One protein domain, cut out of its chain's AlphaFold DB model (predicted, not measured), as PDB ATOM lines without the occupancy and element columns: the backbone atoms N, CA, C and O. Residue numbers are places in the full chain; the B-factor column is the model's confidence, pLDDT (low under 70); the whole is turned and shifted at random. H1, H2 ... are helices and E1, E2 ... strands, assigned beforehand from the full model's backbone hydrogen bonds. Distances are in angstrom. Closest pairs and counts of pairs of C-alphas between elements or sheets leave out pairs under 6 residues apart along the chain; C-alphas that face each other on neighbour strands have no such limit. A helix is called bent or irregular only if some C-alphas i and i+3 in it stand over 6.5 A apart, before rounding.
ATOM      1  N   GLU A  15     237.442 408.498 298.678       86.19
ATOM      2  CA  GLU A  15     237.240 407.055 298.441       86.19
ATOM      3  C   GLU A  15     236.663 406.785 297.040       86.19
ATOM      4  O   GLU A  15     236.997 405.792 296.400       86.19
ATOM      5  N   LYS A  16     235.837 407.714 296.549       88.38
ATOM      6  CA  LYS A  16     235.302 407.755 295.186       88.38
ATOM      7  C   LYS A  16     235.662 409.088 294.551       88.38
ATOM      8  O   LYS A  16     235.760 410.095 295.256       88.38
ATOM      9  N   ILE A  17     235.840 409.106 293.231       90.88
ATOM     10  CA  ILE A  17     236.039 410.365 292.510       90.88
ATOM     11  C   ILE A  17     234.725 411.146 292.533       90.88
ATOM     12  O   ILE A  17     233.682 410.642 292.116       90.88
ATOM     13  N   GLU A  18     234.782 412.390 292.991       93.25
ATOM     14  CA  GLU A  18     233.662 413.318 292.919       93.25
ATOM     15  C   GLU A  18     234.069 414.559 292.127       93.25
ATOM     16  O   GLU A  18     235.165 415.090 292.294       93.25
ATOM     17  N   TYR A  19     233.174 415.024 291.265       94.38
ATOM     18  CA  TYR A  19     233.288 416.317 290.604       94.38
ATOM     19  C   TYR A  19     232.201 417.239 291.134       94.38
ATOM     20  O   TYR A  19     231.054 416.811 291.250       94.38
ATOM     21  N   ARG A  20     232.533 418.498 291.423       94.50
ATOM     22  CA  ARG A  20     231.564 419.508 291.862       94.50
ATOM     23  C   ARG A  20     231.669 420.787 291.063       94.50
ATOM     24  O   ARG A  20     232.750 421.186 290.641       94.50
ATOM     25  N   LYS A  21     230.539 421.466 290.908       93.38
ATOM     26  CA  LYS A  21     230.479 422.798 290.318       93.38
ATOM     27  C   LYS A  21     229.377 423.614 290.969       93.38
ATOM     28  O   LYS A  21     228.230 423.181 291.040       93.38
ATOM     29  N   LYS A  22     229.718 424.826 291.397       91.44
ATOM     30  CA  LYS A  22     228.744 425.803 291.893       91.44
ATOM     31  C   LYS A  22     228.219 426.650 290.745       91.44
ATOM     32  O   LYS A  22     229.002 427.151 289.941       91.44
ATOM     33  N   ILE A  23     226.904 426.835 290.696       87.00
ATOM     34  CA  ILE A  23     226.235 427.728 289.749       87.00
ATOM     35  C   ILE A  23     225.173 428.529 290.506       87.00
ATOM     36  O   ILE A  23     224.112 428.014 290.854       87.00
ATOM     37  N   GLY A  24     225.461 429.806 290.770       86.06
ATOM     38  CA  GLY A  24     224.578 430.665 291.562       86.06
ATOM     39  C   GLY A  24     224.337 430.092 292.962       86.06
ATOM     40  O   GLY A  24     225.289 429.816 293.690       86.06
ATOM     41  N   SER A  25     223.065 429.899 293.321       85.88
ATOM     42  CA  SER A  25     222.645 429.295 294.597       85.88
ATOM     43  C   SER A  25     222.588 427.762 294.577       85.88
ATOM     44  O   SER A  25     222.105 427.165 295.538       85.88
ATOM     45  N   PHE A  26     223.054 427.125 293.499       87.81
ATOM     46  CA  PHE A  26     223.022 425.678 293.321       87.81
ATOM     47  C   PHE A  26     224.429 425.081 293.284       87.81
ATOM     48  O   PHE A  26     225.393 425.714 292.845       87.81
ATOM     49  N   GLU A  27     224.536 423.826 293.703       92.06
ATOM     50  CA  GLU A  27     225.736 423.008 293.568       92.06
ATOM     51  C   GLU A  27     225.384 421.732 292.809       92.06
ATOM     52  O   GLU A  27     224.499 420.976 293.211       92.06
ATOM     53  N   MET A  28     226.067 421.504 291.692       92.81
ATOM     54  CA  MET A  28     226.038 420.241 290.974       92.81
ATOM     55  C   MET A  28     227.169 419.359 291.481       92.81
ATOM     56  O   MET A  28     228.290 419.836 291.685       92.81
ATOM     57  N   SER A  29     226.902 418.067 291.616       93.31
ATOM     58  CA  SER A  29     227.927 417.065 291.860       93.31
ATOM     59  C   SER A  29     227.744 415.845 290.974       93.31
ATOM     60  O   SER A  29     226.640 415.526 290.530       93.31
ATOM     61  N   ALA A  30     228.848 415.165 290.693       93.75
ATOM     62  CA  ALA A  30     228.874 413.907 289.977       93.75
ATOM     63  C   ALA A  30     229.806 412.948 290.705       93.75
ATOM     64  O   ALA A  30     231.008 413.193 290.806       93.75
ATOM     65  N   VAL A  31     229.240 411.866 291.230       93.06
ATOM     66  CA  VAL A  31     229.973 410.896 292.046       93.06
ATOM     67  C   VAL A  31     230.193 409.634 291.236       93.06
ATOM     68  O   VAL A  31     229.258 409.106 290.628       93.06
ATOM     69  N   GLU A  32     231.426 409.145 291.244       92.38
ATOM     70  CA  GLU A  32     231.779 407.872 290.640       92.38
ATOM     71  C   GLU A  32     231.018 406.727 291.324       92.38
ATOM     72  O   GLU A  32     231.052 406.551 292.545       92.38
ATOM     73  N   THR A  33     230.304 405.937 290.534       91.00
ATOM     74  CA  THR A  33     229.539 404.789 291.006       91.00
ATOM     75  C   THR A  33     229.687 403.622 290.050       91.00
ATOM     76  O   THR A  33     229.788 403.792 288.835       91.00
ATOM     77  N   GLU A  34     229.634 402.414 290.597       90.88
ATOM     78  CA  GLU A  34     229.458 401.219 289.785       90.88
ATOM     79  C   GLU A  34     228.008 401.136 289.304       90.88
ATOM     80  O   GLU A  34     227.065 401.347 290.071       90.88
ATOM     81  N   GLY A  35     227.838 400.833 288.022       85.25
ATOM     82  CA  GLY A  35     226.544 400.652 287.381       85.25
ATOM     83  C   GLY A  35     226.645 399.661 286.228       85.25
ATOM     84  O   GLY A  35     227.727 399.413 285.695       85.25
ATOM     85  N   PHE A  36     225.516 399.061 285.856       85.94
ATOM     86  CA  PHE A  36     225.429 398.299 284.614       85.94
ATOM     87  C   PHE A  36     225.106 399.261 283.472       85.94
ATOM     88  O   PHE A  36     224.136 400.009 283.552       85.94
ATOM     89  N   CYS A  37     225.933 399.250 282.434       86.56
ATOM     90  CA  CYS A  37     225.743 400.057 281.237       86.56
ATOM     91  C   CYS A  37     225.079 399.180 280.171       86.56
ATOM     92  O   CYS A  37     225.677 398.193 279.739       86.56
ATOM     93  N   GLU A  38     223.851 399.504 279.759       87.44
ATOM     94  CA  GLU A  38     223.079 398.681 278.817       87.44
ATOM     95  C   GLU A  38     223.743 398.621 277.440       87.44
ATOM     96  O   GLU A  38     223.786 397.564 276.814       87.44
ATOM     97  N   LYS A  39     224.348 399.725 276.999       88.25
ATOM     98  CA  LYS A  39     225.065 399.809 275.726       88.25
ATOM     99  C   LYS A  39     226.392 399.055 275.742       88.25
ATOM    100  O   LYS A  39     226.804 398.535 274.708       88.25
ATOM    101  N   CYS A  40     227.078 399.003 276.885       87.38
ATOM    102  CA  CYS A  40     228.289 398.189 277.039       87.38
ATOM    103  C   CYS A  40     227.988 396.727 277.395       87.38
ATOM    104  O   CYS A  40     228.872 395.887 277.264       87.38
ATOM    105  N   GLN A  41     226.769 396.430 277.855       91.06
ATOM    106  CA  GLN A  41     226.358 395.135 278.403       91.06
ATOM    107  C   GLN A  41     227.282 394.599 279.509       91.06
ATOM    108  O   GLN A  41     227.420 393.391 279.700       91.06
ATOM    109  N   GLU A  42     227.910 395.496 280.266       90.75
ATOM    110  CA  GLU A  42     228.839 395.148 281.339       90.75
ATOM    111  C   GLU A  42     228.660 396.077 282.545       90.75
ATOM    112  O   GLU A  42     228.159 397.203 282.431       90.75
ATOM    113  N   LYS A  43     229.088 395.600 283.719       88.56
ATOM    114  CA  LYS A  43     229.243 396.456 284.898       88.56
ATOM    115  C   LYS A  43     230.535 397.249 284.773       88.56
ATOM    116  O   LYS A  43     231.576 396.684 284.446       88.56
ATOM    117  N   GLY A  44     230.471 398.535 285.080       87.81
ATOM    118  CA  GLY A  44     231.636 399.401 285.089       87.81
ATOM    119  C   GLY A  44     231.413 400.656 285.915       87.81
ATOM    120  O   GLY A  44     230.319 400.913 286.422       87.81
ATOM    121  N   LEU A  45     232.477 401.443 286.038       90.75
ATOM    122  CA  LEU A  45     232.419 402.751 286.675       90.75
ATOM    123  C   LEU A  45     231.752 403.758 285.734       90.75
ATOM    124  O   LEU A  45     232.059 403.825 284.541       90.75
ATOM    125  N   GLY A  46     230.843 404.545 286.293       91.81
ATOM    126  CA  GLY A  46     230.302 405.747 285.677       91.81
ATOM    127  C   GLY A  46     230.040 406.818 286.720       91.81
ATOM    128  O   GLY A  46     230.514 406.710 287.845       91.81
ATOM    129  N   TYR A  47     229.298 407.854 286.350       92.44
ATOM    130  CA  TYR A  47     229.042 408.997 287.219       92.44
ATOM    131  C   TYR A  47     227.548 409.213 287.391       92.44
ATOM    132  O   TYR A  47     226.814 409.276 286.408       92.44
ATOM    133  N   SER A  48     227.115 409.347 288.640       92.19
ATOM    134  CA  SER A  48     225.752 409.748 288.975       92.19
ATOM    135  C   SER A  48     225.723 411.220 289.340       92.19
ATOM    136  O   SER A  48     226.420 411.643 290.264       92.19
ATOM    137  N   PHE A  49     224.903 411.984 288.630       92.38
ATOM    138  CA  PHE A  49     224.755 413.417 288.825       92.38
ATOM    139  C   PHE A  49     223.682 413.759 289.848       92.38
ATOM    140  O   PHE A  49     222.659 413.081 289.981       92.38
ATOM    141  N   LYS A  50     223.891 414.878 290.528       92.31
ATOM    142  CA  LYS A  50     222.984 415.450 291.511       92.31
ATOM    143  C   LYS A  50     223.097 416.971 291.477       92.31
ATOM    144  O   LYS A  50     224.164 417.504 291.195       92.31
ATOM    145  N   THR A  51     222.003 417.656 291.798       91.31
ATOM    146  CA  THR A  51     222.000 419.105 292.029       91.31
ATOM    147  C   THR A  51     221.323 419.395 293.359       91.31
ATOM    148  O   THR A  51     220.277 418.813 293.652       91.31
ATOM    149  N   THR A  52     221.904 420.281 294.161       91.06
ATOM    150  CA  THR A  52     221.324 420.764 295.421       91.06
ATOM    151  C   THR A  52     221.198 422.275 295.432       91.06
ATOM    152  O   THR A  52     222.063 422.963 294.889       91.06
ATOM    153  N   ASP A  53     220.144 422.794 296.058       88.50
ATOM    154  CA  ASP A  53     220.016 424.223 296.356       88.50
ATOM    155  C   ASP A  53     220.829 424.625 297.607       88.50
ATOM    156  O   ASP A  53     221.478 423.800 298.259       88.50
ATOM    157  N   SER A  54     220.774 425.905 297.978       83.94
ATOM    158  CA  SER A  54     221.477 426.451 299.145       83.94
ATOM    159  C   SER A  54     220.996 425.910 300.499       83.94
ATOM    160  O   SER A  54     221.661 426.132 301.509       83.94
ATOM    161  N   ARG A  55     219.839 425.242 300.548       84.62
ATOM    162  CA  ARG A  55     219.300 424.577 301.745       84.62
ATOM    163  C   ARG A  55     219.719 423.105 301.812       84.62
ATOM    164  O   ARG A  55     219.510 422.465 302.839       84.62
ATOM    165  N   GLY A  56     220.347 422.591 300.752       82.88
ATOM    166  CA  GLY A  56     220.700 421.183 300.600       82.88
ATOM    167  C   GLY A  56     219.564 420.337 300.021       82.88
ATOM    168  O   GLY A  56     219.695 419.109 299.985       82.88
ATOM    169  N   ASP A  57     218.480 420.963 299.556       84.62
ATOM    170  CA  ASP A  57     217.363 420.261 298.935       84.62
ATOM    171  C   ASP A  57     217.758 419.793 297.533       84.62
ATOM    172  O   ASP A  57     218.417 420.504 296.771       84.62
ATOM    173  N   TYR A  58     217.365 418.566 297.188       82.44
ATOM    174  CA  TYR A  58     217.649 417.970 295.886       82.44
ATOM    175  C   TYR A  58     216.785 418.621 294.806       82.44
ATOM    176  O   TYR A  58     215.563 418.676 294.932       82.44
ATOM    177  N   MET A  59     217.418 419.039 293.712       79.81
ATOM    178  CA  MET A  59     216.762 419.719 292.598       79.81
ATOM    179  C   MET A  59     216.818 418.878 291.309       79.81
ATOM    180  O   MET A  59     217.781 418.142 291.060       79.81
ATOM    181  N   GLY A  60     215.783 419.008 290.471       68.69
ATOM    182  CA  GLY A  60     215.726 418.481 289.098       68.69
ATOM    183  C   GLY A  60     215.879 416.960 288.956       68.69
ATOM    184  O   GLY A  60     215.442 416.187 289.806       68.69
ATOM    185  N   LYS A  61     216.515 416.518 287.859       65.00
ATOM    186  CA  LYS A  61     216.868 415.107 287.594       65.00
ATOM    187  C   LYS A  61     218.093 414.667 288.404       65.00
ATOM    188  O   LYS A  61     219.127 414.287 287.851       65.00
ATOM    189  N   SER A  62     217.996 414.735 289.724       62.94
ATOM    190  CA  SER A  62     218.967 414.074 290.597       62.94
ATOM    191  C   SER A  62     218.933 412.557 290.338       62.94
ATOM    192  O   SER A  62     217.861 411.957 290.337       62.94
ATOM    193  N   GLY A  63     220.091 411.945 290.073       65.75
ATOM    194  CA  GLY A  63     220.229 410.516 289.761       65.75
ATOM    195  C   GLY A  63     220.452 410.169 288.283       65.75
ATOM    196  O   GLY A  63     220.428 408.989 287.940       65.75
ATOM    197  N   ALA A  64     220.678 411.148 287.400       82.19
ATOM    198  CA  ALA A  64     221.108 410.857 286.030       82.19
ATOM    199  C   ALA A  64     222.467 410.135 286.044       82.19
ATOM    200  O   ALA A  64     223.386 410.579 286.726       82.19
ATOM    201  N   TYR A  65     222.596 409.036 285.301       88.25
ATOM    202  CA  TYR A  65     223.843 408.278 285.180       88.25
ATOM    203  C   TYR A  65     224.545 408.593 283.858       88.25
ATOM    204  O   TYR A  65     223.889 408.867 282.850       88.25
ATOM    205  N   TRP A  66     225.873 408.503 283.854       91.06
ATOM    206  CA  TRP A  66     226.705 408.557 282.660       91.06
ATOM    207  C   TRP A  66     227.800 407.504 282.674       91.06
ATOM    208  O   TRP A  66     228.586 407.409 283.618       91.06
ATOM    209  N   CYS A  67     227.892 406.754 281.580       90.81
ATOM    210  CA  CYS A  67     228.987 405.838 281.324       90.81
ATOM    211  C   CYS A  67     230.107 406.553 280.540       90.81
ATOM    212  O   CYS A  67     229.948 406.805 279.340       90.81
ATOM    213  N   PRO A  68     231.284 406.811 281.143       88.75
ATOM    214  CA  PRO A  68     232.398 407.471 280.463       88.75
ATOM    215  C   PRO A  68     233.025 406.605 279.361       88.75
ATOM    216  O   PRO A  68     233.721 407.131 278.493       88.75
ATOM    217  N   LYS A  69     232.781 405.284 279.366       87.81
ATOM    218  CA  LYS A  69     233.336 404.338 278.384       87.81
ATOM    219  C   LYS A  69     232.672 404.454 277.010       87.81
ATOM    220  O   LYS A  69     233.365 404.491 276.000       87.81
ATOM    221  N   CYS A  70     231.339 404.493 276.960       88.50
ATOM    222  CA  CYS A  70     230.572 404.499 275.702       88.50
ATOM    223  C   CYS A  70     229.739 405.769 275.482       88.50
ATOM    224  O   CYS A  70     229.089 405.905 274.438       88.50
ATOM    225  N   GLY A  71     229.739 406.675 276.464       87.56
ATOM    226  CA  GLY A  71     228.958 407.904 276.453       87.56
ATOM    227  C   GLY A  71     227.453 407.695 276.607       87.56
ATOM    228  O   GLY A  71     226.709 408.594 276.236       87.56
ATOM    229  N   GLU A  72     227.000 406.527 277.077       88.19
ATOM    230  CA  GLU A  72     225.590 406.299 277.411       88.19
ATOM    231  C   GLU A  72     225.181 407.118 278.638       88.19
ATOM    232  O   GLU A  72     225.973 407.299 279.564       88.19
ATOM    233  N   GLY A  73     223.937 407.594 278.642       87.50
ATOM    234  CA  GLY A  73     223.424 408.482 279.673       87.50
ATOM    235  C   GLY A  73     223.696 409.952 279.363       87.50
ATOM    236  O   GLY A  73     223.902 410.323 278.210       87.50
ATOM    237  N   MET A  74     223.651 410.797 280.390       89.12
ATOM    238  CA  MET A  74     223.746 412.252 280.238       89.12
ATOM    239  C   MET A  74     225.170 412.729 280.511       89.12
ATOM    240  O   MET A  74     225.623 412.644 281.644       89.12
ATOM    241  N   LYS A  75     225.885 413.248 279.508       91.38
ATOM    242  CA  LYS A  75     227.269 413.715 279.704       91.38
ATOM    243  C   LYS A  75     227.333 414.914 280.660       91.38
ATOM    244  O   LYS A  75     226.346 415.646 280.767       91.38
ATOM    245  N   PRO A  76     228.492 415.188 281.287       90.56
ATOM    246  CA  PRO A  76     228.653 416.341 282.172       90.56
ATOM    247  C   PRO A  76     228.210 417.676 281.551       90.56
ATOM    248  O   PRO A  76     227.502 418.443 282.201       90.56
ATOM    249  N   GLU A  77     228.545 417.939 280.281       90.69
ATOM    250  CA  GLU A  77     228.139 419.173 279.591       90.69
ATOM    251  C   GLU A  77     226.625 419.248 279.360       90.69
ATOM    252  O   GLU A  77     226.037 420.329 279.352       90.69
ATOM    253  N   GLU A  78     225.988 418.102 279.122       89.94
ATOM    254  CA  GLU A  78     224.544 418.008 278.901       89.94
ATOM    255  C   GLU A  78     223.784 418.175 280.216       89.94
ATOM    256  O   GLU A  78     222.765 418.863 280.247       89.94
ATOM    257  N   TYR A  79     224.311 417.609 281.305       90.25
ATOM    258  CA  TYR A  79     223.760 417.788 282.644       90.25
ATOM    259  C   TYR A  79     223.826 419.250 283.080       90.25
ATOM    260  O   TYR A  79     222.836 419.805 283.545       90.25
ATOM    261  N   GLU A  80     224.965 419.907 282.865       89.94
ATOM    262  CA  GLU A  80     225.117 421.326 283.169       89.94
ATOM    263  C   GLU A  80     224.138 422.201 282.379       89.94
ATOM    264  O   GLU A  80     223.502 423.094 282.943       89.94
ATOM    265  N   LYS A  81     223.976 421.934 281.077       89.19
ATOM    266  CA  LYS A  81     222.981 422.634 280.254       89.19
ATOM    267  C   LYS A  81     221.568 422.434 280.790       89.19
ATOM    268  O   LYS A  81     220.831 423.403 280.885       89.19
ATOM    269  N   PHE A  82     221.218 421.209 281.184       87.12
ATOM    270  CA  PHE A  82     219.922 420.910 281.790       87.12
ATOM    271  C   PHE A  82     219.707 421.687 283.097       87.12
ATOM    272  O   PHE A  82     218.664 422.300 283.284       87.12
ATOM    273  N   VAL A  83     220.689 421.708 284.001       86.19
ATOM    274  CA  VAL A  83     220.571 422.448 285.270       86.19
ATOM    275  C   VAL A  83     220.435 423.949 285.018       86.19
ATOM    276  O   VAL A  83     219.583 424.608 285.611       86.19
ATOM    277  N   THR A  84     221.240 424.497 284.111       85.12
ATOM    278  CA  THR A  84     221.197 425.928 283.785       85.12
ATOM    279  C   THR A  84     219.924 426.341 283.045       85.12
ATOM    280  O   THR A  84     219.458 427.457 283.268       85.12
ATOM    281  N   SER A  85     219.331 425.468 282.222       82.06
ATOM    282  CA  SER A  85     218.099 425.768 281.481       82.06
ATOM    283  C   SER A  85     216.813 425.467 282.242       82.06
ATOM    284  O   SER A  85     215.839 426.166 282.017       82.06
ATOM    285  N   GLU A  86     216.782 424.448 283.104       73.69
ATOM    286  CA  GLU A  86     215.536 423.974 283.731       73.69
ATOM    287  C   GLU A  86     215.414 424.350 285.214       73.69
ATOM    288  O   GLU A  86     214.310 424.357 285.751       73.69
ATOM    289  N   LEU A  87     216.531 424.612 285.907       70.56
ATOM    290  CA  LEU A  87     216.526 424.935 287.344       70.56
ATOM    291  C   LEU A  87     216.877 426.393 287.642       70.56
ATOM    292  O   LEU A  87     216.487 426.906 288.687       70.56
ATOM    293  N   ILE A  88     217.637 427.046 286.758       66.62
ATOM    294  CA  ILE A  88     218.172 428.399 286.985       66.62
ATOM    295  C   ILE A  88     217.436 429.456 286.158       66.62
ATOM    296  O   ILE A  88     217.552 430.644 286.464       66.62
TER     297      ILE A  88
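This is residues 15 to 88 of the 92 residues of an uncharacterized protein of Methanosarcinales archaeon (UniProt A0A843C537). What is the main picture? A long bent hairpin of E2 and E3, with E1 beside E2, makes a twisted sheet that gives the longest axis, and H1 crosses slantwise over one face near the E1 to E2 turn. Residues 53 to 75 hold no named element and fold back along E3 before H1. What are its parts and size? The 74 printed residues include E1, E2, E3 and H1 in chain order, class mixed, in an antiparallel sheet ordered E1 E2 E3; the whole is compact, with a radius of gyration of the C-alphas of 12.5 A and spans of 37 by 28 by 15 A.

How do the strands pair? E1, residues 18 to 23, and E2, residues 26 to 37, form an antiparallel hairpin, with N 21 and O 28 within hydrogen-bond range at 2.9 A. E2 and E3, residues 42 to 52, form another, with N 33 and O 46 at 2.8 A, and the three are a meander, each strand the antiparallel neighbour of the one before. E2 bends by 79 degrees at residue 34 and E3 by 54 degrees at residue 45. Where is the helix? H1, residues 76 to 86, is on the sheet at a height of 9.6 A, over E2 and only just over E3, with 3 C-alphas falling on E3; on the local plane it runs slantwise at 47 degrees to E2. The closest C-alphas of E3 and H1 are those of Phe 49 and Tyr 79, 7.6 A apart, and every O i to N i+4 pair in H1 is within hydrogen-bond range.

Where does E1 begin? C-alpha 18 is at (233.662, 413.318, 292.919), and E1 is 16.5 A long from first to last C-alpha. How long are the others? E2 measures 28.5 A, E3 30.2 A and H1 15.3 A, ending with C-alpha 86 at (215.536, 423.974, 283.731).

How far does it reach? The C-alphas of Gln 41 and Arg 55, the two farthest apart, are 38.2 A apart. Which parts need care? The printed part has no cut, the link E3 to H1 is long at 23 residues, and pLDDT is under 70 at residues 60 to 63 and 88.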